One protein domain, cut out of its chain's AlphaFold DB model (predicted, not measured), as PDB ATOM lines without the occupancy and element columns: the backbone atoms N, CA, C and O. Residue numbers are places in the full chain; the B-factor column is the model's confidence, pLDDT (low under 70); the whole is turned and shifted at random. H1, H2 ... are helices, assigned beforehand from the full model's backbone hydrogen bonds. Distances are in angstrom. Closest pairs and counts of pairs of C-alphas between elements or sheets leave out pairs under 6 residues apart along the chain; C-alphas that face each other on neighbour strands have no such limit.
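AT A GLANCE: This is residues 4 to 142 of the 577 residues of the protein "Cas_CXXC_CXXC domain-containing protein" of Acidobacteria bacterium 13_1_20CM_3_53_8 (UniProt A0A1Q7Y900). One long helix, H5, is the spine of a flat body; H2 and H6 pack slantwise on it, and the long looping stretch 80 to 132 leads from H5 to H6. The printed part has 139 residues with six named helices, H1 to H6 in order, and no named strand: all helix, with under half in named elements. It is compact, radius of gyration of the C-alphas 15.4 A, spans 45 by 41 by 21 A.

HOW THE PARTS SIT: Start at H1, residues 4 to 10, which only just touches H5, residues 62 to 79, with 3 pairs of C-alphas within 8 A; the closest are Val 7 and Val 79, 7.3 A. H2, residues 13 to 26, touches residues 64 to 72 of H5 alone, closest C-alphas Gly 17 and Leu 68, 6.1 A, at a steep tilt of 45 degrees, opposite ways. H3, residues 28 to 33, is close but not clearly touching H2, closest C-alphas Asn 24 and Phe 30, 5.4 A; so is H4, residues 46 to 51, to H5, His 47 and Thr 62, 7.3 A. H6, residues 133 to 139, touches residues 71 to 78 of H5 alone, closest C-alphas Leu 74 and Ala 133, 5.1 A. Every O i to N i+4 pair is within hydrogen-bond range in H2, H4 and H6; H1 has 2 of 3, H3 1 of 2, H5 13 of 14.

IN THESE COORDINATES: Find C-alpha 4 at (62.831, 56.777, 133.925), where H1 begins. From C-alpha 62 at (48.482, 32.655, 118.898), H5 runs 26.3 A; H2 runs 19.4 A.

THE WHOLE: Lys 52 and Thr 84 have the C-alphas farthest apart, 46.1 A. The printed part has no cut; the links H3 to H4 and H5 to H6 are long. Look for pLDDT under 70 at residues 4 to 15, 51 to 58, 81 to 82 and 113 to 127.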
ATOM      1  N   GLU A   4      62.100  57.737 133.086       40.03
ATOM      2  CA  GLU A   4      62.831  56.777 133.925       40.03
ATOM      3  C   GLU A   4      61.902  55.942 134.829       40.03
ATOM      4  O   GLU A   4      62.107  54.741 134.988       40.03
ATOM      5  N   LEU A   5      60.820  56.544 135.341       42.19
ATOM      6  CA  LEU A   5      59.842  55.889 136.226       42.19
ATOM      7  C   LEU A   5      58.977  54.842 135.501       42.19
ATOM      8  O   LEU A   5      58.512  53.882 136.114       42.19
ATOM      9  N   VAL A   6      58.757  55.020 134.196       53.31
ATOM     10  CA  VAL A   6      58.004  54.072 133.360       53.31
ATOM     11  C   VAL A   6      58.870  52.861 133.022       53.31
ATOM     12  O   VAL A   6      58.389  51.733 133.073       53.31
ATOM     13  N   VAL A   7      60.152  53.074 132.728       48.50
ATOM     14  CA  VAL A   7      61.072  52.000 132.332       48.50
ATOM     15  C   VAL A   7      61.367  51.057 133.504       48.50
ATOM     16  O   VAL A   7      61.245  49.846 133.339       48.50
ATOM     17  N   GLU A   8      61.651  51.568 134.710       49.06
ATOM     18  CA  GLU A   8      61.888  50.714 135.890       49.06
ATOM     19  C   GLU A   8      60.657  49.889 136.299       49.06
ATOM     20  O   GLU A   8      60.791  48.703 136.597       49.06
ATOM     21  N   ALA A   9      59.452  50.471 136.253       50.62
ATOM     22  CA  ALA A   9      58.209  49.759 136.567       50.62
ATOM     23  C   ALA A   9      57.825  48.715 135.500       50.62
ATOM     24  O   ALA A   9      57.148  47.734 135.808       50.62
ATOM     25  N   MET A  10      58.250  48.919 134.250       52.69
ATOM     26  CA  MET A  10      57.978  48.007 133.138       52.69
ATOM     27  C   MET A  10      59.049  46.919 132.954       52.69
ATOM     28  O   MET A  10      58.789  45.947 132.250       52.69
ATOM     29  N   ASN A  11      60.231  47.031 133.571       49.28
ATOM     30  CA  ASN A  11      61.350  46.096 133.379       49.28
ATOM     31  C   ASN A  11      61.102  44.657 133.892       49.28
ATOM     32  O   ASN A  11      61.808  43.747 133.467       49.28
ATOM     33  N   ASP A  12      60.053  44.400 134.684       53.72
ATOM     34  CA  ASP A  12      59.493  43.047 134.894       53.72
ATOM     35  C   ASP A  12      58.502  42.680 133.763       53.72
ATOM     36  O   ASP A  12      57.358  42.276 133.981       53.72
ATOM     37  N   ALA A  13      58.919  42.907 132.513       47.34
ATOM     38  CA  ALA A  13      58.065  42.929 131.322       47.34
ATOM     39  C   ALA A  13      57.333  41.606 131.070       47.34
ATOM     40  O   ALA A  13      56.210  41.579 130.559       47.34
ATOM     41  N   GLU A  14      57.967  40.488 131.426       53.16
ATOM     42  CA  GLU A  14      57.385  39.169 131.236       53.16
ATOM     43  C   GLU A  14      56.320  38.860 132.295       53.16
ATOM     44  O   GLU A  14      55.250  38.367 131.935       53.16
ATOM     45  N   GLY A  15      56.546  39.215 133.565       66.00
ATOM     46  CA  GLY A  15      55.537  39.101 134.620       66.00
ATOM     47  C   GLY A  15      54.377  40.080 134.414       66.00
ATOM     48  O   GLY A  15      53.205  39.693 134.452       66.00
ATOM     49  N   PHE A  16      54.701  41.335 134.110       71.88
ATOM     50  CA  PHE A  16      53.750  42.428 133.924       71.88
ATOM     51  C   PHE A  16      52.905  42.275 132.655       71.88
ATOM     52  O   PHE A  16      51.679  42.378 132.714       71.88
ATOM     53  N   GLY A  17      53.530  41.961 131.515       79.94
ATOM     54  CA  GLY A  17      52.834  41.724 130.251       79.94
ATOM     55  C   GLY A  17      51.896  40.520 130.329       79.94
ATOM     56  O   GLY A  17      50.735  40.621 129.924       79.94
ATOM     57  N   ARG A  18      52.347  39.401 130.922       84.25
ATOM     58  CA  ARG A  18      51.502  38.211 131.148       84.25
ATOM     59  C   ARG A  18      50.339  38.514 132.086       84.25
ATOM     60  O   ARG A  18      49.210  38.103 131.813       84.25
ATOM     61  N   TRP A  19      50.586  39.253 133.168       85.88
ATOM     62  CA  TRP A  19      49.525  39.671 134.081       85.88
ATOM     63  C   TRP A  19      48.489  40.550 133.377       85.88
ATOM     64  O   TRP A  19      47.291  40.286 133.485       85.88
ATOM     65  N   LEU A  20      48.930  41.552 132.611       86.25
ATOM     66  CA  LEU A  20      48.042  42.462 131.894       86.25
ATOM     67  C   LEU A  20      47.233  41.728 130.823       86.25
ATOM     68  O   LEU A  20      46.023  41.920 130.735       86.25
ATOM     69  N   ALA A  21      47.863  40.827 130.065       87.25
ATOM     70  CA  ALA A  21      47.180  39.971 129.100       87.25
ATOM     71  C   ALA A  21      46.107  39.101 129.781       87.25
ATOM     72  O   ALA A  21      44.982  38.998 129.286       87.25
ATOM     73  N   LYS A  22      46.406  38.531 130.958       86.62
ATOM     74  CA  LYS A  22      45.440  37.765 131.762       86.62
ATOM     75  C   LYS A  22      44.270  38.636 132.208       86.62
ATOM     76  O   LYS A  22      43.118  38.251 132.002       86.62
ATOM     77  N   ALA A  23      44.558  39.803 132.777       87.62
ATOM     78  CA  ALA A  23      43.558  40.755 133.249       87.62
ATOM     79  C   ALA A  23      42.641  41.224 132.107       87.62
ATOM     80  O   ALA A  23      41.419  41.110 132.208       87.62
ATOM     81  N   ASN A  24      43.219  41.660 130.987       89.12
ATOM     82  CA  ASN A  24      42.489  42.128 129.808       89.12
ATOM     83  C   ASN A  24      41.665  41.017 129.155       89.12
ATOM     84  O   ASN A  24      40.534  41.241 128.732       89.12
ATOM     85  N   ARG A  25      42.160  39.776 129.148       86.69
ATOM     86  CA  ARG A  25      41.370  38.639 128.675       86.69
ATOM     87  C   ARG A  25      40.200  38.318 129.606       86.69
ATOM     88  O   ARG A  25      39.172  37.854 129.117       86.69
ATOM     89  N   GLN A  26      40.315  38.546 130.915       86.75
ATOM     90  CA  GLN A  26      39.235  38.312 131.886       86.75
ATOM     91  C   GLN A  26      38.192  39.430 131.906       86.75
ATOM     92  O   GLN A  26      37.007  39.143 132.068       86.75
ATOM     93  N   LEU A  27      38.591  40.685 131.716       88.31
ATOM     94  CA  LEU A  27      37.693  41.834 131.795       88.31
ATOM     95  C   LEU A  27      36.820  41.997 130.548       88.31
ATOM     96  O   LEU A  27      37.308  42.126 129.427       88.31
ATOM     97  N   ASN A  28      35.507  42.122 130.746       87.50
ATOM     98  CA  ASN A  28      34.591  42.491 129.662       87.50
ATOM     99  C   ASN A  28      34.846  43.910 129.131       87.50
ATOM    100  O   ASN A  28      34.588  44.170 127.958       87.50
ATOM    101  N   SER A  29      35.368  44.819 129.964       87.88
ATOM    102  CA  SER A  29      35.718  46.179 129.543       87.88
ATOM    103  C   SER A  29      36.813  46.192 128.475       87.88
ATOM    104  O   SER A  29      36.787  47.069 127.621       87.88
ATOM    105  N   PHE A  30      37.722  45.209 128.435       89.19
ATOM    106  CA  PHE A  30      38.767  45.179 127.406       89.19
ATOM    107  C   PHE A  30      38.186  44.972 126.008       89.19
ATOM    108  O   PHE A  30      38.612  45.636 125.070       89.19
ATOM    109  N   PHE A  31      37.149  44.138 125.874       84.25
ATOM    110  CA  PHE A  31      36.434  44.001 124.603       84.25
ATOM    111  C   PHE A  31      35.776  45.321 124.172       84.25
ATOM    112  O   PHE A  31      35.653  45.573 122.982       84.25
ATOM    113  N   MET A  32      35.386  46.186 125.115       84.81
ATOM    114  CA  MET A  32      34.839  47.514 124.807       84.81
ATOM    115  C   MET A  32      35.915  48.526 124.387       84.81
ATOM    116  O   MET A  32      35.596  49.464 123.665       84.81
ATOM    117  N   VAL A  33      37.168  48.347 124.822       87.12
ATOM    118  CA  VAL A  33      38.305  49.201 124.431       87.12
ATOM    119  C   VAL A  33      38.888  48.738 123.097       87.12
ATOM    120  O   VAL A  33      38.947  49.524 122.153       87.12
ATOM    121  N   CYS A  34      39.251  47.460 122.991       87.12
ATOM    122  CA  CYS A  34      39.962  46.877 121.856       87.12
ATOM    123  C   CYS A  34      39.137  45.760 121.189       87.12
ATOM    124  O   CYS A  34      39.461  44.573 121.300       87.12
ATOM    125  N   THR A  35      38.050  46.121 120.496       81.44
ATOM    126  CA  THR A  35      37.070  45.167 119.936       81.44
ATOM    127  C   THR A  35      37.663  44.168 118.946       81.44
ATOM    128  O   THR A  35      37.164  43.049 118.849       81.44
ATOM    129  N   ASN A  36      38.735  44.528 118.237       84.69
ATOM    130  CA  ASN A  36      39.379  43.669 117.234       84.69
ATOM    131  C   ASN A  36      40.635  42.954 117.747       84.69
ATOM    132  O   ASN A  36      41.321  42.284 116.974       84.69
ATOM    133  N   SER A  37      40.944  43.061 119.041       87.00
ATOM    134  CA  SER A  37      42.141  42.436 119.593       87.00
ATOM    135  C   SER A  37      42.061  40.912 119.488       87.00
ATOM    136  O   SER A  37      41.109  40.295 119.978       87.00
ATOM    137  N   ALA A  38      43.096  40.293 118.913       85.19
ATOM    138  CA  ALA A  38      43.253  38.836 118.868       85.19
ATOM    139  C   ALA A  38      43.291  38.194 120.270       85.19
ATOM    140  O   ALA A  38      43.072  36.993 120.407       85.19
ATOM    141  N   LEU A  39      43.498  38.987 121.328       85.69
ATOM    142  CA  LEU A  39      43.448  38.511 122.707       85.69
ATOM    143  C   LEU A  39      42.032  38.078 123.139       85.69
ATOM    144  O   LEU A  39      41.889  37.203 123.995       85.69
ATOM    145  N   VAL A  40      40.976  38.681 122.573       81.94
ATOM    146  CA  VAL A  40      39.582  38.450 123.009       81.94
ATOM    147  C   VAL A  40      38.568  38.247 121.886       81.94
ATOM    148  O   VAL A  40      37.465  37.784 122.176       81.94
ATOM    149  N   ASN A  41      38.895  38.573 120.634       82.69
ATOM    150  CA  ASN A  41      37.966  38.484 119.513       82.69
ATOM    151  C   ASN A  41      38.161  37.167 118.721       82.69
ATOM    152  O   ASN A  41      39.204  36.968 118.099       82.69
ATOM    153  N   PRO A  42      37.151  36.272 118.668       78.12
ATOM    154  CA  PRO A  42      37.242  35.017 117.913       78.12
ATOM    155  C   PRO A  42      37.376  35.193 116.392       78.12
ATOM    156  O   PRO A  42      37.838  34.289 115.706       78.12
ATOM    157  N   SER A  43      36.966  36.335 115.829       78.44
ATOM    158  CA  SER A  43      37.114  36.590 114.386       78.44
ATOM    159  C   SER A  43      38.571  36.804 113.970       78.44
ATOM    160  O   SER A  43      38.931  36.475 112.842       78.44
ATOM    161  N   THR A  44      39.410  37.294 114.887       76.12
ATOM    162  CA  THR A  44      40.840  37.561 114.669       76.12
ATOM    163  C   THR A  44      41.750  36.525 115.331       76.12
ATOM    164  O   THR A  44      42.954  36.538 115.100       76.12
ATOM    165  N   ASN A  45      41.193  35.584 116.105       80.94
ATOM    166  CA  ASN A  45      41.927  34.492 116.741       80.94
ATOM    167  C   ASN A  45      41.253  33.146 116.442       80.94
ATOM    168  O   ASN A  45      40.235  32.782 117.035       80.94
ATOM    169  N   LYS A  46      41.862  32.387 115.523       76.25
ATOM    170  CA  LYS A  46      41.366  31.081 115.070       76.25
ATOM    171  C   LYS A  46      41.222  30.079 116.222       76.25
ATOM    172  O   LYS A  46      40.227  29.366 116.278       76.25
ATOM    173  N   HIS A  47      42.152  30.083 117.176       73.62
ATOM    174  CA  HIS A  47      42.095  29.197 118.336       73.62
ATOM    175  C   HIS A  47      40.851  29.475 119.200       73.62
ATOM    176  O   HIS A  47      40.148  28.541 119.571       73.62
ATOM    177  N   LEU A  48      40.515  30.749 119.451       75.25
ATOM    178  CA  LEU A  48      39.280  31.130 120.164       75.25
ATOM    179  C   LEU A  48      38.001  30.746 119.399       75.25
ATOM    180  O   LEU A  48      36.982  30.425 120.013       75.25
ATOM    181  N   LYS A  49      38.036  30.797 118.062       74.31
ATOM    182  CA  LYS A  49      36.913  30.399 117.201       74.31
ATOM    183  C   LYS A  49      36.644  28.896 117.262       74.31
ATOM    184  O   LYS A  49      35.484  28.491 117.317       74.31
ATOM    185  N   ASP A  50      37.711  28.103 117.254       72.88
ATOM    186  CA  ASP A  50      37.646  26.646 117.150       72.88
ATOM    187  C   ASP A  50      37.274  25.994 118.491       72.88
ATOM    188  O   ASP A  50      36.467  25.065 118.518       72.88
ATOM    189  N   THR A  51      37.782  26.509 119.616       68.69
ATOM    190  CA  THR A  51      37.502  25.917 120.933       68.69
ATOM    191  C   THR A  51      36.114  26.259 121.470       68.69
ATOM    192  O   THR A  51      35.613  25.535 122.324       68.69
ATOM    193  N   LYS A  52      35.479  27.358 121.020       63.12
ATOM    194  CA  LYS A  52      34.239  27.954 121.589       63.12
ATOM    195  C   LYS A  52      34.290  28.249 123.097       63.12
ATOM    196  O   LYS A  52      33.366  28.848 123.648       63.12
ATOM    197  N   GLU A  53      35.376  27.884 123.764       59.25
ATOM    198  CA  GLU A  53      35.712  28.265 125.115       59.25
ATOM    199  C   GLU A  53      36.220  29.705 125.069       59.25
ATOM    200  O   GLU A  53      37.409  29.988 124.940       59.25
ATOM    201  N   LEU A  54      35.301  30.653 125.259       55.34
ATOM    202  CA  LEU A  54      35.646  32.033 125.632       55.34
ATOM    203  C   LEU A  54      36.396  32.096 126.993       55.34
ATOM    204  O   LEU A  54      36.793  33.177 127.436       55.34
ATOM    205  N   GLY A  55      36.597  30.938 127.641       52.44
ATOM    206  CA  GLY A  55      37.364  30.696 128.858       52.44
ATOM    207  C   GLY A  55      38.869  30.534 128.614       52.44
ATOM    208  O   GLY A  55      39.386  29.437 128.508       52.44
ATOM    209  N   LEU A  56      39.555  31.674 128.587       61.66
ATOM    210  CA  LEU A  56      40.663  32.014 129.490       61.66
ATOM    211  C   LEU A  56      41.858  31.044 129.681       61.66
ATOM    212  O   LEU A  56      41.779  30.070 130.423       61.66
ATOM    213  N   LEU A  57      43.014  31.514 129.175       56.75
ATOM    214  CA  LEU A  57      44.405  31.183 129.552       56.75
ATOM    215  C   LEU A  57      45.054  29.939 128.938       56.75
ATOM    216  O   LEU A  57      45.933  29.340 129.550       56.75
ATOM    217  N   ALA A  58      44.751  29.614 127.681       63.91
ATOM    218  CA  ALA A  58      45.801  28.995 126.879       63.91
ATOM    219  C   ALA A  58      46.846  30.087 126.582       63.91
ATOM    220  O   ALA A  58      46.730  30.790 125.583       63.91
ATOM    221  N   GLU A  59      47.852  30.255 127.453       70.88
ATOM    222  CA  GLU A  59      49.028  31.113 127.170       70.88
ATOM    223  C   GLU A  59      49.749  30.684 125.874       70.88
ATOM    224  O   GLU A  59      50.605  31.382 125.332       70.88
ATOM    225  N   GLU A  60      49.375  29.516 125.363       70.81
ATOM    226  CA  GLU A  60      49.862  28.921 124.137       70.81
ATOM    227  C   GLU A  60      49.134  29.393 122.872       70.81
ATOM    228  O   GLU A  60      49.651  29.149 121.776       70.81
ATOM    229  N   ASP A  61      47.981  30.068 122.991       81.44
ATOM    230  CA  ASP A  61      47.235  30.531 121.821       81.44
ATOM    231  C   ASP A  61      47.956  31.665 121.079       81.44
ATOM    232  O   ASP A  61      48.719  32.446 121.654       81.44
ATOM    233  N   THR A  62      47.740  31.734 119.766       81.19
ATOM    234  CA  THR A  62      48.482  32.655 118.898       81.19
ATOM    235  C   THR A  62      48.175  34.113 119.219       81.19
ATOM    236  O   THR A  62      49.096  34.914 119.280       81.19
ATOM    237  N   GLY A  63      46.919  34.461 119.523       83.62
ATOM    238  CA  GLY A  63      46.552  35.839 119.867       83.62
ATOM    239  C   GLY A  63      47.163  36.315 121.188       83.62
ATOM    240  O   GLY A  63      47.509  37.487 121.315       83.62
ATOM    241  N   TRP A  64      47.344  35.416 122.155       86.44
ATOM    242  CA  TRP A  64      48.076  35.686 123.391       86.44
ATOM    243  C   TRP A  64      49.560  35.957 123.125       86.44
ATOM    244  O   TRP A  64      50.095  36.968 123.584       86.44
ATOM    245  N   LYS A  65      50.216  35.073 122.362       87.06
ATOM    246  CA  LYS A  65      51.633  35.213 121.991       87.06
ATOM    247  C   LYS A  65      51.879  36.500 121.202       87.06
ATOM    248  O   LYS A  65      52.783  37.251 121.557       87.06
ATOM    249  N   ASP A  66      51.030  36.793 120.218       87.25
ATOM    250  CA  ASP A  66      51.114  37.998 119.387       87.25
ATOM    251  C   ASP A  66      50.927  39.278 120.217       87.25
ATOM    252  O   ASP A  66      51.642  40.265 120.022       87.25
ATOM    253  N   TYR A  67      49.997  39.264 121.180       88.62
ATOM    254  CA  TYR A  67      49.778  40.388 122.091       88.62
ATOM    255  C   TYR A  67      51.009  40.658 122.964       88.62
ATOM    256  O   TYR A  67      51.483  41.793 123.017       88.62
ATOM    257  N   LEU A  68      51.561  39.622 123.610       88.38
ATOM    258  CA  LEU A  68      52.755  39.757 124.448       88.38
ATOM    259  C   LEU A  68      53.976  40.211 123.649       88.38
ATOM    260  O   LEU A  68      54.712  41.082 124.105       88.38
ATOM    261  N   GLU A  69      54.176  39.649 122.459       88.81
ATOM    262  CA  GLU A  69      55.282  40.034 121.590       88.81
ATOM    263  C   GLU A  69      55.167  41.494 121.144       88.81
ATOM    264  O   GLU A  69      56.145  42.240 121.170       88.81
ATOM    265  N   THR A  70      53.954  41.947 120.820       90.12
ATOM    266  CA  THR A  70      53.713  43.353 120.482       90.12
ATOM    267  C   THR A  70      54.040  44.272 121.659       90.12
ATOM    268  O   THR A  70      54.732  45.270 121.466       90.12
ATOM    269  N   LEU A  71      53.612  43.936 122.882       88.44
ATOM    270  CA  LEU A  71      53.942  44.731 124.072       88.44
ATOM    271  C   LEU A  71      55.448  44.795 124.335       88.44
ATOM    272  O   LEU A  71      55.956  45.875 124.626       88.44
ATOM    273  N   ARG A  72      56.167  43.676 124.185       86.75
ATOM    274  CA  ARG A  72      57.632  43.638 124.334       86.75
ATOM    275  C   ARG A  72      58.326  44.544 123.327       86.75
ATOM    276  O   ARG A  72      59.208  45.308 123.702       86.75
ATOM    277  N   ARG A  73      57.905  44.493 122.061       89.62
ATOM    278  CA  ARG A  73      58.466  45.334 120.997       89.62
ATOM    279  C   ARG A  73      58.198  46.821 121.234       89.62
ATOM    280  O   ARG A  73      59.110  47.621 121.074       89.62
ATOM    281  N   LEU A  74      56.986  47.184 121.663       88.81
ATOM    282  CA  LEU A  74      56.655  48.566 122.038       88.81
ATOM    283  C   LEU A  74      57.481  49.038 123.240       88.81
ATOM    284  O   LEU A  74      57.929  50.177 123.273       88.81
ATOM    285  N   GLN A  75      57.705  48.174 124.229       84.62
ATOM    286  CA  GLN A  75      58.531  48.516 125.383       84.62
ATOM    287  C   GLN A  75      60.008  48.694 125.013       84.62
ATOM    288  O   GLN A  75      60.642  49.607 125.531       84.62
ATOM    289  N   ALA A  76      60.550  47.858 124.124       85.69
ATOM    290  CA  ALA A  76      61.919  48.014 123.635       85.69
ATOM    291  C   ALA A  76      62.115  49.385 122.962       85.69
ATOM    292  O   ALA A  76      63.068  50.091 123.279       85.69
ATOM    293  N   GLU A  77      61.149  49.812 122.144       87.00
ATOM    294  CA  GLU A  77      61.152  51.129 121.493       87.00
ATOM    295  C   GLU A  77      61.115  52.299 122.497       87.00
ATOM    296  O   GLU A  77      61.642  53.363 122.202       87.00
ATOM    297  N   LEU A  78      60.559  52.124 123.706       82.25
ATOM    298  CA  LEU A  78      60.589  53.169 124.747       82.25
ATOM    299  C   LEU A  78      61.983  53.431 125.325       82.25
ATOM    300  O   LEU A  78      62.205  54.500 125.897       82.25
ATOM    301  N   VAL A  79      62.871  52.439 125.256       79.12
ATOM    302  CA  VAL A  79      64.248  52.519 125.767       79.12
ATOM    303  C   VAL A  79      65.200  53.035 124.685       79.12
ATOM    304  O   VAL A  79      66.223  53.650 124.993       79.12
ATOM    305  N   GLU A  80      64.865  52.801 123.419       79.94
ATOM    306  CA  GLU A  80      65.588  53.350 122.276       79.94
ATOM    307  C   GLU A  80      65.398  54.879 122.199       79.94
ATOM    308  O   GLU A  80      64.405  55.436 122.666       79.94
ATOM    309  N   ARG A  81      66.395  55.600 121.666       63.72
ATOM    310  CA  ARG A  81      66.287  57.060 121.503       63.72
ATOM    311  C   ARG A  81      65.241  57.382 120.435       63.72
ATOM    312  O   ARG A  81      65.245  56.741 119.389       63.72
ATOM    313  N   ASP A  82      64.429  58.413 120.681       69.19
ATOM    314  CA  ASP A  82      63.428  58.896 119.723       69.19
ATOM    315  C   ASP A  82      64.085  59.215 118.367       69.19
ATOM    316  O   ASP A  82      65.037  59.997 118.281       69.19
ATOM    317  N   ASP A  83      63.553  58.609 117.308       74.94
ATOM    318  CA  ASP A  83      63.889  58.931 115.922       74.94
ATOM    319  C   ASP A  83      63.354  60.328 115.580       74.94
ATOM    320  O   ASP A  83      62.151  60.513 115.401       74.94
ATOM    321  N   THR A  84      64.235  61.326 115.496       72.69
ATOM    322  CA  THR A  84      63.852  62.727 115.260       72.69
ATOM    323  C   THR A  84      63.152  62.962 113.920       72.69
ATOM    324  O   THR A  84      62.492  63.989 113.769       72.69
ATOM    325  N   ASP A  85      63.266  62.027 112.972       78.88
ATOM    326  CA  ASP A  85      62.648  62.123 111.647       78.88
ATOM    327  C   ASP A  85      61.271  61.434 111.581       78.88
ATOM    328  O   ASP A  85      60.525  61.587 110.604       78.88
ATOM    329  N   ALA A  86      60.886  60.695 112.628       83.25
ATOM    330  CA  ALA A  86      59.590  60.039 112.712       83.25
ATOM    331  C   ALA A  86      58.457  61.044 113.017       83.25
ATOM    332  O   ALA A  86      58.639  62.036 113.728       83.25
ATOM    333  N   PRO A  87      57.234  60.812 112.499       86.38
ATOM    334  CA  PRO A  87      56.125  61.726 112.728       86.38
ATOM    335  C   PRO A  87      55.709  61.740 114.200       86.38
ATOM    336  O   PRO A  87      55.674  60.701 114.852       86.38
ATOM    337  N   ILE A  88      55.308  62.906 114.701       90.00
ATOM    338  CA  ILE A  88      54.868  63.080 116.090       90.00
ATOM    339  C   ILE A  88      53.562  62.311 116.353       90.00
ATOM    340  O   ILE A  88      52.671  62.231 115.502       90.00
ATOM    341  N   CYS A  89      53.460  61.750 117.555       89.12
ATOM    342  CA  CYS A  89      52.285  61.096 118.104       89.12
ATOM    343  C   CYS A  89      51.103  62.067 118.178       89.12
ATOM    344  O   CYS A  89      51.135  63.057 118.903       89.12
ATOM    345  N   GLU A  90      50.019  61.723 117.495       87.56
ATOM    346  CA  GLU A  90      48.767  62.481 117.463       87.56
ATOM    347  C   GLU A  90      48.013  62.424 118.807       87.56
ATOM    348  O   GLU A  90      47.124  63.237 119.039       87.56
ATOM    349  N   SER A  91      48.365  61.492 119.708       86.44
ATOM    350  CA  SER A  91      47.724  61.359 121.027       86.44
ATOM    351  C   SER A  91      48.368  62.213 122.118       86.44
ATOM    352  O   SER A  91      47.636  62.770 122.928       86.44
ATOM    353  N   CYS A  92      49.703  62.273 122.201       86.56
ATOM    354  CA  CYS A  92      50.390  63.047 123.243       86.56
ATOM    355  C   CYS A  92      51.046  64.328 122.726       86.56
ATOM    356  O   CYS A  92      51.348  65.197 123.529       86.56
ATOM    357  N   GLY A  93      51.301  64.450 121.419       87.88
ATOM    358  CA  GLY A  93      51.972  65.612 120.830       87.88
ATOM    359  C   GLY A  93      53.465  65.748 121.160       87.88
ATOM    360  O   GLY A  93      54.093  66.679 120.671       87.88
ATOM    361  N   GLU A  94      54.036  64.842 121.959       86.44
ATOM    362  CA  GLU A  94      55.397  64.983 122.505       86.44
ATOM    363  C   GLU A  94      56.405  63.966 121.952       86.44
ATOM    364  O   GLU A  94      57.573  64.292 121.783       86.44
ATOM    365  N   ARG A  95      55.968  62.728 121.689       87.69
ATOM    366  CA  ARG A  95      56.837  61.605 121.289       87.69
ATOM    367  C   ARG A  95      56.637  61.241 119.832       87.69
ATOM    368  O   ARG A  95      55.576  61.513 119.276       87.69
ATOM    369  N   THR A  96      57.598  60.556 119.238       90.25
ATOM    370  CA  THR A  96      57.473  60.026 117.878       90.25
ATOM    371  C   THR A  96      56.508  58.837 117.843       90.25
ATOM    372  O   THR A  96      56.308  58.118 118.826       90.25
ATOM    373  N   ALA A  97      55.797  58.674 116.730       89.44
ATOM    374  CA  ALA A  97      54.868  57.571 116.532       89.44
ATOM    375  C   ALA A  97      55.627  56.251 116.346       89.44
ATOM    376  O   ALA A  97      56.683  56.231 115.721       89.44
ATOM    377  N   THR A  98      55.057  55.154 116.853       89.50
ATOM    378  CA  THR A  98      55.709  53.842 116.782       89.50
ATOM    379  C   THR A  98      55.849  53.351 115.345       89.50
ATOM    380  O   THR A  98      54.924  53.489 114.537       89.50
ATOM    381  N   ASN A  99      56.959  52.673 115.058       86.44
ATOM    382  CA  ASN A  99      57.133  51.902 113.824       86.44
ATOM    383  C   ASN A  99      56.824  50.401 114.000       86.44
ATOM    384  O   ASN A  99      56.796  49.644 113.024       86.44
ATOM    385  N   ILE A 100      56.555  49.947 115.231       87.62
ATOM    386  CA  ILE A 100      56.262  48.542 115.555       87.62
ATOM    387  C   ILE A 100      54.951  48.091 114.915       87.62
ATOM    388  O   ILE A 100      54.883  47.000 114.334       87.62
ATOM    389  N   LEU A 101      53.925  48.943 114.991       84.50
ATOM    390  CA  LEU A 101      52.627  48.724 114.364       84.50
ATOM    391  C   LEU A 101      52.538  49.524 113.067       84.50
ATOM    392  O   LEU A 101      52.365  50.738 113.079       84.50
ATOM    393  N   LYS A 102      52.560  48.824 111.926       79.06
ATOM    394  CA  LYS A 102      52.404  49.452 110.598       79.06
ATOM    395  C   LYS A 102      51.123  50.286 110.484       79.06
ATOM    396  O   LYS A 102      51.067  51.215 109.682       79.06
ATOM    397  N   ARG A 103      50.072  49.902 111.219       81.69
ATOM    398  CA  ARG A 103      48.784  50.599 111.311       81.69
ATOM    399  C   ARG A 103      48.199  50.374 112.700       81.69
ATOM    400  O   ARG A 103      48.110  49.230 113.133       81.69
ATOM    401  N   VAL A 104      47.769  51.447 113.356       85.88
ATOM    402  CA  VAL A 104      47.061  51.378 114.639       85.88
ATOM    403  C   VAL A 104      45.560  51.272 114.366       85.88
ATOM    404  O   VAL A 104      44.969  52.186 113.791       85.88
ATOM    405  N   GLY A 105      44.949  50.145 114.732       82.38
ATOM    406  CA  GLY A 105      43.514  49.896 114.574       82.38
ATOM    407  C   GLY A 105      42.784  49.703 115.907       82.38
ATOM    408  O   GLY A 105      43.353  49.863 116.990       82.38
ATOM    409  N   ARG A 106      41.498  49.314 115.827       80.44
ATOM    410  CA  ARG A 106      40.629  49.007 116.992       80.44
ATOM    411  C   ARG A 106      41.092  47.802 117.816       80.44
ATOM    412  O   ARG A 106      40.449  47.431 118.792       80.44
ATOM    413  N   ASP A 107      42.144  47.131 117.382       84.44
ATOM    414  CA  ASP A 107      42.830  46.049 118.071       84.44
ATOM    415  C   ASP A 107      43.782  46.552 119.164       84.44
ATOM    416  O   ASP A 107      43.999  45.828 120.136       84.44
ATOM    417  N   PHE A 108      44.285  47.787 119.042       86.56
ATOM    418  CA  PHE A 108      45.246  48.377 119.982       86.56
ATOM    419  C   PHE A 108      44.902  49.789 120.469       86.56
ATOM    420  O   PHE A 108      45.450  50.208 121.488       86.56
ATOM    421  N   PHE A 109      44.000  50.515 119.799       86.69
ATOM    422  CA  PHE A 109      43.604  51.867 120.197       86.69
ATOM    423  C   PHE A 109      42.083  52.068 120.070       86.69
ATOM    424  O   PHE A 109      41.511  51.772 119.012       86.69
ATOM    425  N   PRO A 110      41.390  52.540 121.125       83.19
ATOM    426  CA  PRO A 110      39.947  52.747 121.083       83.19
ATOM    427  C   PRO A 110      39.597  53.859 120.097       83.19
ATOM    428  O   PRO A 110      40.384  54.776 119.880       83.19
ATOM    429  N   LEU A 111      38.402  53.782 119.505       77.88
ATOM    430  CA  LEU A 111      37.911  54.783 118.548       77.88
ATOM    431  C   LEU A 111      38.826  54.970 117.320       77.88
ATOM    432  O   LEU A 111      38.698  55.949 116.594       77.88
ATOM    433  N   ALA A 112      39.736  54.036 117.034       75.75
ATOM    434  CA  ALA A 112      40.428  54.008 115.753       75.75
ATOM    435  C   ALA A 112      39.448  53.576 114.641       75.75
ATOM    436  O   ALA A 112      38.612  52.687 114.826       75.75
ATOM    437  N   GLY A 113      39.507  54.204 113.466       61.94
ATOM    438  CA  GLY A 113      38.680  53.810 112.318       61.94
ATOM    439  C   GLY A 113      39.037  52.412 111.785       61.94
ATOM    440  O   GLY A 113      40.177  51.962 111.910       61.94
ATOM    441  N   SER A 114      38.073  51.725 111.161       53.09
ATOM    442  CA  SER A 114      38.326  50.502 110.381       53.09
ATOM    443  C   SER A 114      38.567  50.892 108.920       53.09
ATOM    444  O   SER A 114      37.709  51.524 108.311       53.09
ATOM    445  N   LEU A 115      39.706  50.521 108.331       48.22
ATOM    446  CA  LEU A 115      39.989  50.796 106.915       48.22
ATOM    447  C   LEU A 115      39.106  49.917 106.009       48.22
ATOM    448  O   LEU A 115      39.241  48.696 106.037       48.22
ATOM    449  N   GLY A 116      38.229  50.539 105.210       50.41
ATOM    450  CA  GLY A 116      37.397  49.859 104.200       50.41
ATOM    451  C   GLY A 116      35.942  50.336 104.093       50.41
ATOM    452  O   GLY A 116      35.265  49.965 103.144       50.41
ATOM    453  N   ASN A 117      35.472  51.166 105.025       42.91
ATOM    454  CA  ASN A 117      34.247  51.958 104.889       42.91
ATOM    455  C   ASN A 117      34.601  53.397 105.275       42.91
ATOM    456  O   ASN A 117      35.203  53.601 106.326       42.91
ATOM    457  N   ASP A 118      34.236  54.369 104.444       37.66
ATOM    458  CA  ASP A 118      34.565  55.805 104.544       37.66
ATOM    459  C   ASP A 118      33.969  56.545 105.770       37.66
ATOM    460  O   ASP A 118      33.668  57.735 105.714       37.66
ATOM    461  N   ALA A 119      33.797  55.882 106.916       40.59
ATOM    462  CA  ALA A 119      33.219  56.471 108.117       40.59
ATOM    463  C   ALA A 119      34.145  56.358 109.343       40.59
ATOM    464  O   ALA A 119      34.210  55.336 110.022       40.59
ATOM    465  N   GLN A 120      34.848  57.465 109.592       52.94
ATOM    466  CA  GLN A 120      34.735  58.279 110.810       52.94
ATOM    467  C   GLN A 120      34.888  57.595 112.184       52.94
ATOM    468  O   GLN A 120      34.077  56.778 112.608       52.94
ATOM    469  N   ALA A 121      35.874  58.079 112.942       45.81
ATOM    470  CA  ALA A 121      35.863  58.051 114.412       45.81
ATOM    471  C   ALA A 121      36.595  59.265 115.032       45.81
ATOM    472  O   ALA A 121      36.339  59.632 116.173       45.81
ATOM    473  N   LEU A 122      37.403  59.978 114.238       45.81
ATOM    474  CA  LEU A 122      37.641  61.413 114.395       45.81
ATOM    475  C   LEU A 122      37.021  62.106 113.173       45.81
ATOM    476  O   LEU A 122      37.264  61.628 112.061       45.81
ATOM    477  N   PRO A 123      36.283  63.223 113.316       43.03
ATOM    478  CA  PRO A 123      35.724  63.968 112.181       43.03
ATOM    479  C   PRO A 123      36.759  64.391 111.113       43.03
ATOM    480  O   PRO A 123      36.371  64.819 110.032       43.03
ATOM    481  N   ALA A 124      38.063  64.256 111.398       43.81
ATOM    482  CA  ALA A 124      39.179  64.678 110.551       43.81
ATOM    483  C   ALA A 124      40.146  63.555 110.095       43.81
ATOM    484  O   ALA A 124      41.090  63.845 109.361       43.81
ATOM    485  N   ALA A 125      39.982  62.292 110.512       50.50
ATOM    486  CA  ALA A 125      41.001  61.264 110.247       50.50
ATOM    487  C   ALA A 125      40.727  60.465 108.959       50.50
ATOM    488  O   ALA A 125      39.922  59.539 108.945       50.50
ATOM    489  N   SER A 126      41.461  60.784 107.887       55.19
ATOM    490  CA  SER A 126      41.504  60.032 106.617       55.19
ATOM    491  C   SER A 126      42.433  58.806 106.648       55.19
ATOM    492  O   SER A 126      42.595  58.111 105.645       55.19
ATOM    493  N   ARG A 127      43.091  58.547 107.785       67.81
ATOM    494  CA  ARG A 127      44.137  57.528 107.951       67.81
ATOM    495  C   ARG A 127      44.146  56.956 109.369       67.81
ATOM    496  O   ARG A 127      43.558  57.535 110.277       67.81
ATOM    497  N   ALA A 128      44.848  55.836 109.552       76.25
ATOM    498  CA  ALA A 128      45.116  55.283 110.879       76.25
ATOM    499  C   ALA A 128      45.886  56.301 111.749       76.25
ATOM    500  O   ALA A 128      46.787  56.963 111.216       76.25
ATOM    501  N   PRO A 129      45.555  56.422 113.048       83.38
ATOM    502  CA  PRO A 129      46.204  57.381 113.927       83.38
ATOM    503  C   PRO A 129      47.676  57.031 114.127       83.38
ATOM    504  O   PRO A 129      48.057  55.860 114.219       83.38
ATOM    505  N   ARG A 130      48.510  58.063 114.212       88.56
ATOM    506  CA  ARG A 130      49.936  57.923 114.521       88.56
ATOM    507  C   ARG A 130      50.119  58.028 116.028       88.56
ATOM    508  O   ARG A 130      49.965  59.106 116.587       88.56
ATOM    509  N   VAL A 131      50.423  56.921 116.694       90.62
ATOM    510  CA  VAL A 131      50.478  56.852 118.164       90.62
ATOM    511  C   VAL A 131      51.852  56.348 118.600       90.62
ATOM    512  O   VAL A 131      52.389  55.442 117.975       90.62
ATOM    513  N   CYS A 132      52.450  56.928 119.642       91.06
ATOM    514  CA  CYS A 132      53.726  56.458 120.194       91.06
ATOM    515  C   CYS A 132      53.556  55.171 121.010       91.06
ATOM    516  O   CYS A 132      52.458  54.854 121.484       91.06
ATOM    517  N   ALA A 133      54.663  54.464 121.246       90.19
ATOM    518  CA  ALA A 133      54.667  53.245 122.050       90.19
ATOM    519  C   ALA A 133      54.088  53.451 123.460       90.19
ATOM    520  O   ALA A 133      53.291  52.636 123.926       90.19
ATOM    521  N   LEU A 134      54.402  54.581 124.107       88.69
ATOM    522  CA  LEU A 134      53.956  54.871 125.475       88.69
ATOM    523  C   LEU A 134      52.430  54.968 125.554       88.69
ATOM    524  O   LEU A 134      51.813  54.361 126.424       88.69
ATOM    525  N   CYS A 135      51.819  55.705 124.625       90.00
ATOM    526  CA  CYS A 135      50.369  55.849 124.556       90.00
ATOM    527  C   CYS A 135      49.686  54.510 124.253       90.00
ATOM    528  O   CYS A 135      48.673  54.193 124.874       90.00
ATOM    529  N   LEU A 136      50.246  53.696 123.349       90.56
ATOM    530  CA  LEU A 136      49.698  52.373 123.026       90.56
ATOM    531  C   LEU A 136      49.726  51.423 124.224       90.56
ATOM    532  O   LEU A 136      48.743  50.719 124.463       90.56
ATOM    533  N   ILE A 137      50.818  51.433 124.991       88.62
ATOM    534  CA  ILE A 137      50.946  50.678 126.240       88.62
ATOM    535  C   ILE A 137      49.958  51.205 127.285       88.62
ATOM    536  O   ILE A 137      49.230  50.415 127.883       88.62
ATOM    537  N   ALA A 138      49.876  52.524 127.483       88.12
ATOM    538  CA  ALA A 138      48.985  53.138 128.468       88.12
ATOM    539  C   ALA A 138      47.507  52.798 128.212       88.12
ATOM    540  O   ALA A 138      46.772  52.469 129.144       88.12
ATOM    541  N   ILE A 139      47.075  52.782 126.947       88.69
ATOM    542  CA  ILE A 139      45.713  52.387 126.562       88.69
ATOM    543  C   ILE A 139      45.362  50.960 126.998       88.69
ATOM    544  O   ILE A 139      44.202  50.688 127.313       88.69
ATOM    545  N   GLN A 140      46.336  50.053 127.103       89.38
ATOM    546  CA  GLN A 140      46.073  48.686 127.564       89.38
ATOM    547  C   GLN A 140      45.637  48.614 129.033       89.38
ATOM    548  O   GLN A 140      45.075  47.599 129.442       89.38
ATOM    549  N   TRP A 141      45.855  49.677 129.813       88.75
ATOM    550  CA  TRP A 141      45.433  49.802 131.213       88.75
ATOM    551  C   TRP A 141      44.045  50.422 131.374       88.75
ATOM    552  O   TRP A 141      43.401  50.250 132.414       88.75
ATOM    553  N   LEU A 142      43.544  51.082 130.327       88.88
ATOM    554  CA  LEU A 142      42.228  51.714 130.299       88.88
ATOM    555  C   LEU A 142      41.075  50.797 130.758       88.88
ATOM    556  O   LEU A 142      40.232  51.258 131.526       88.88
TER     557      LEU A 142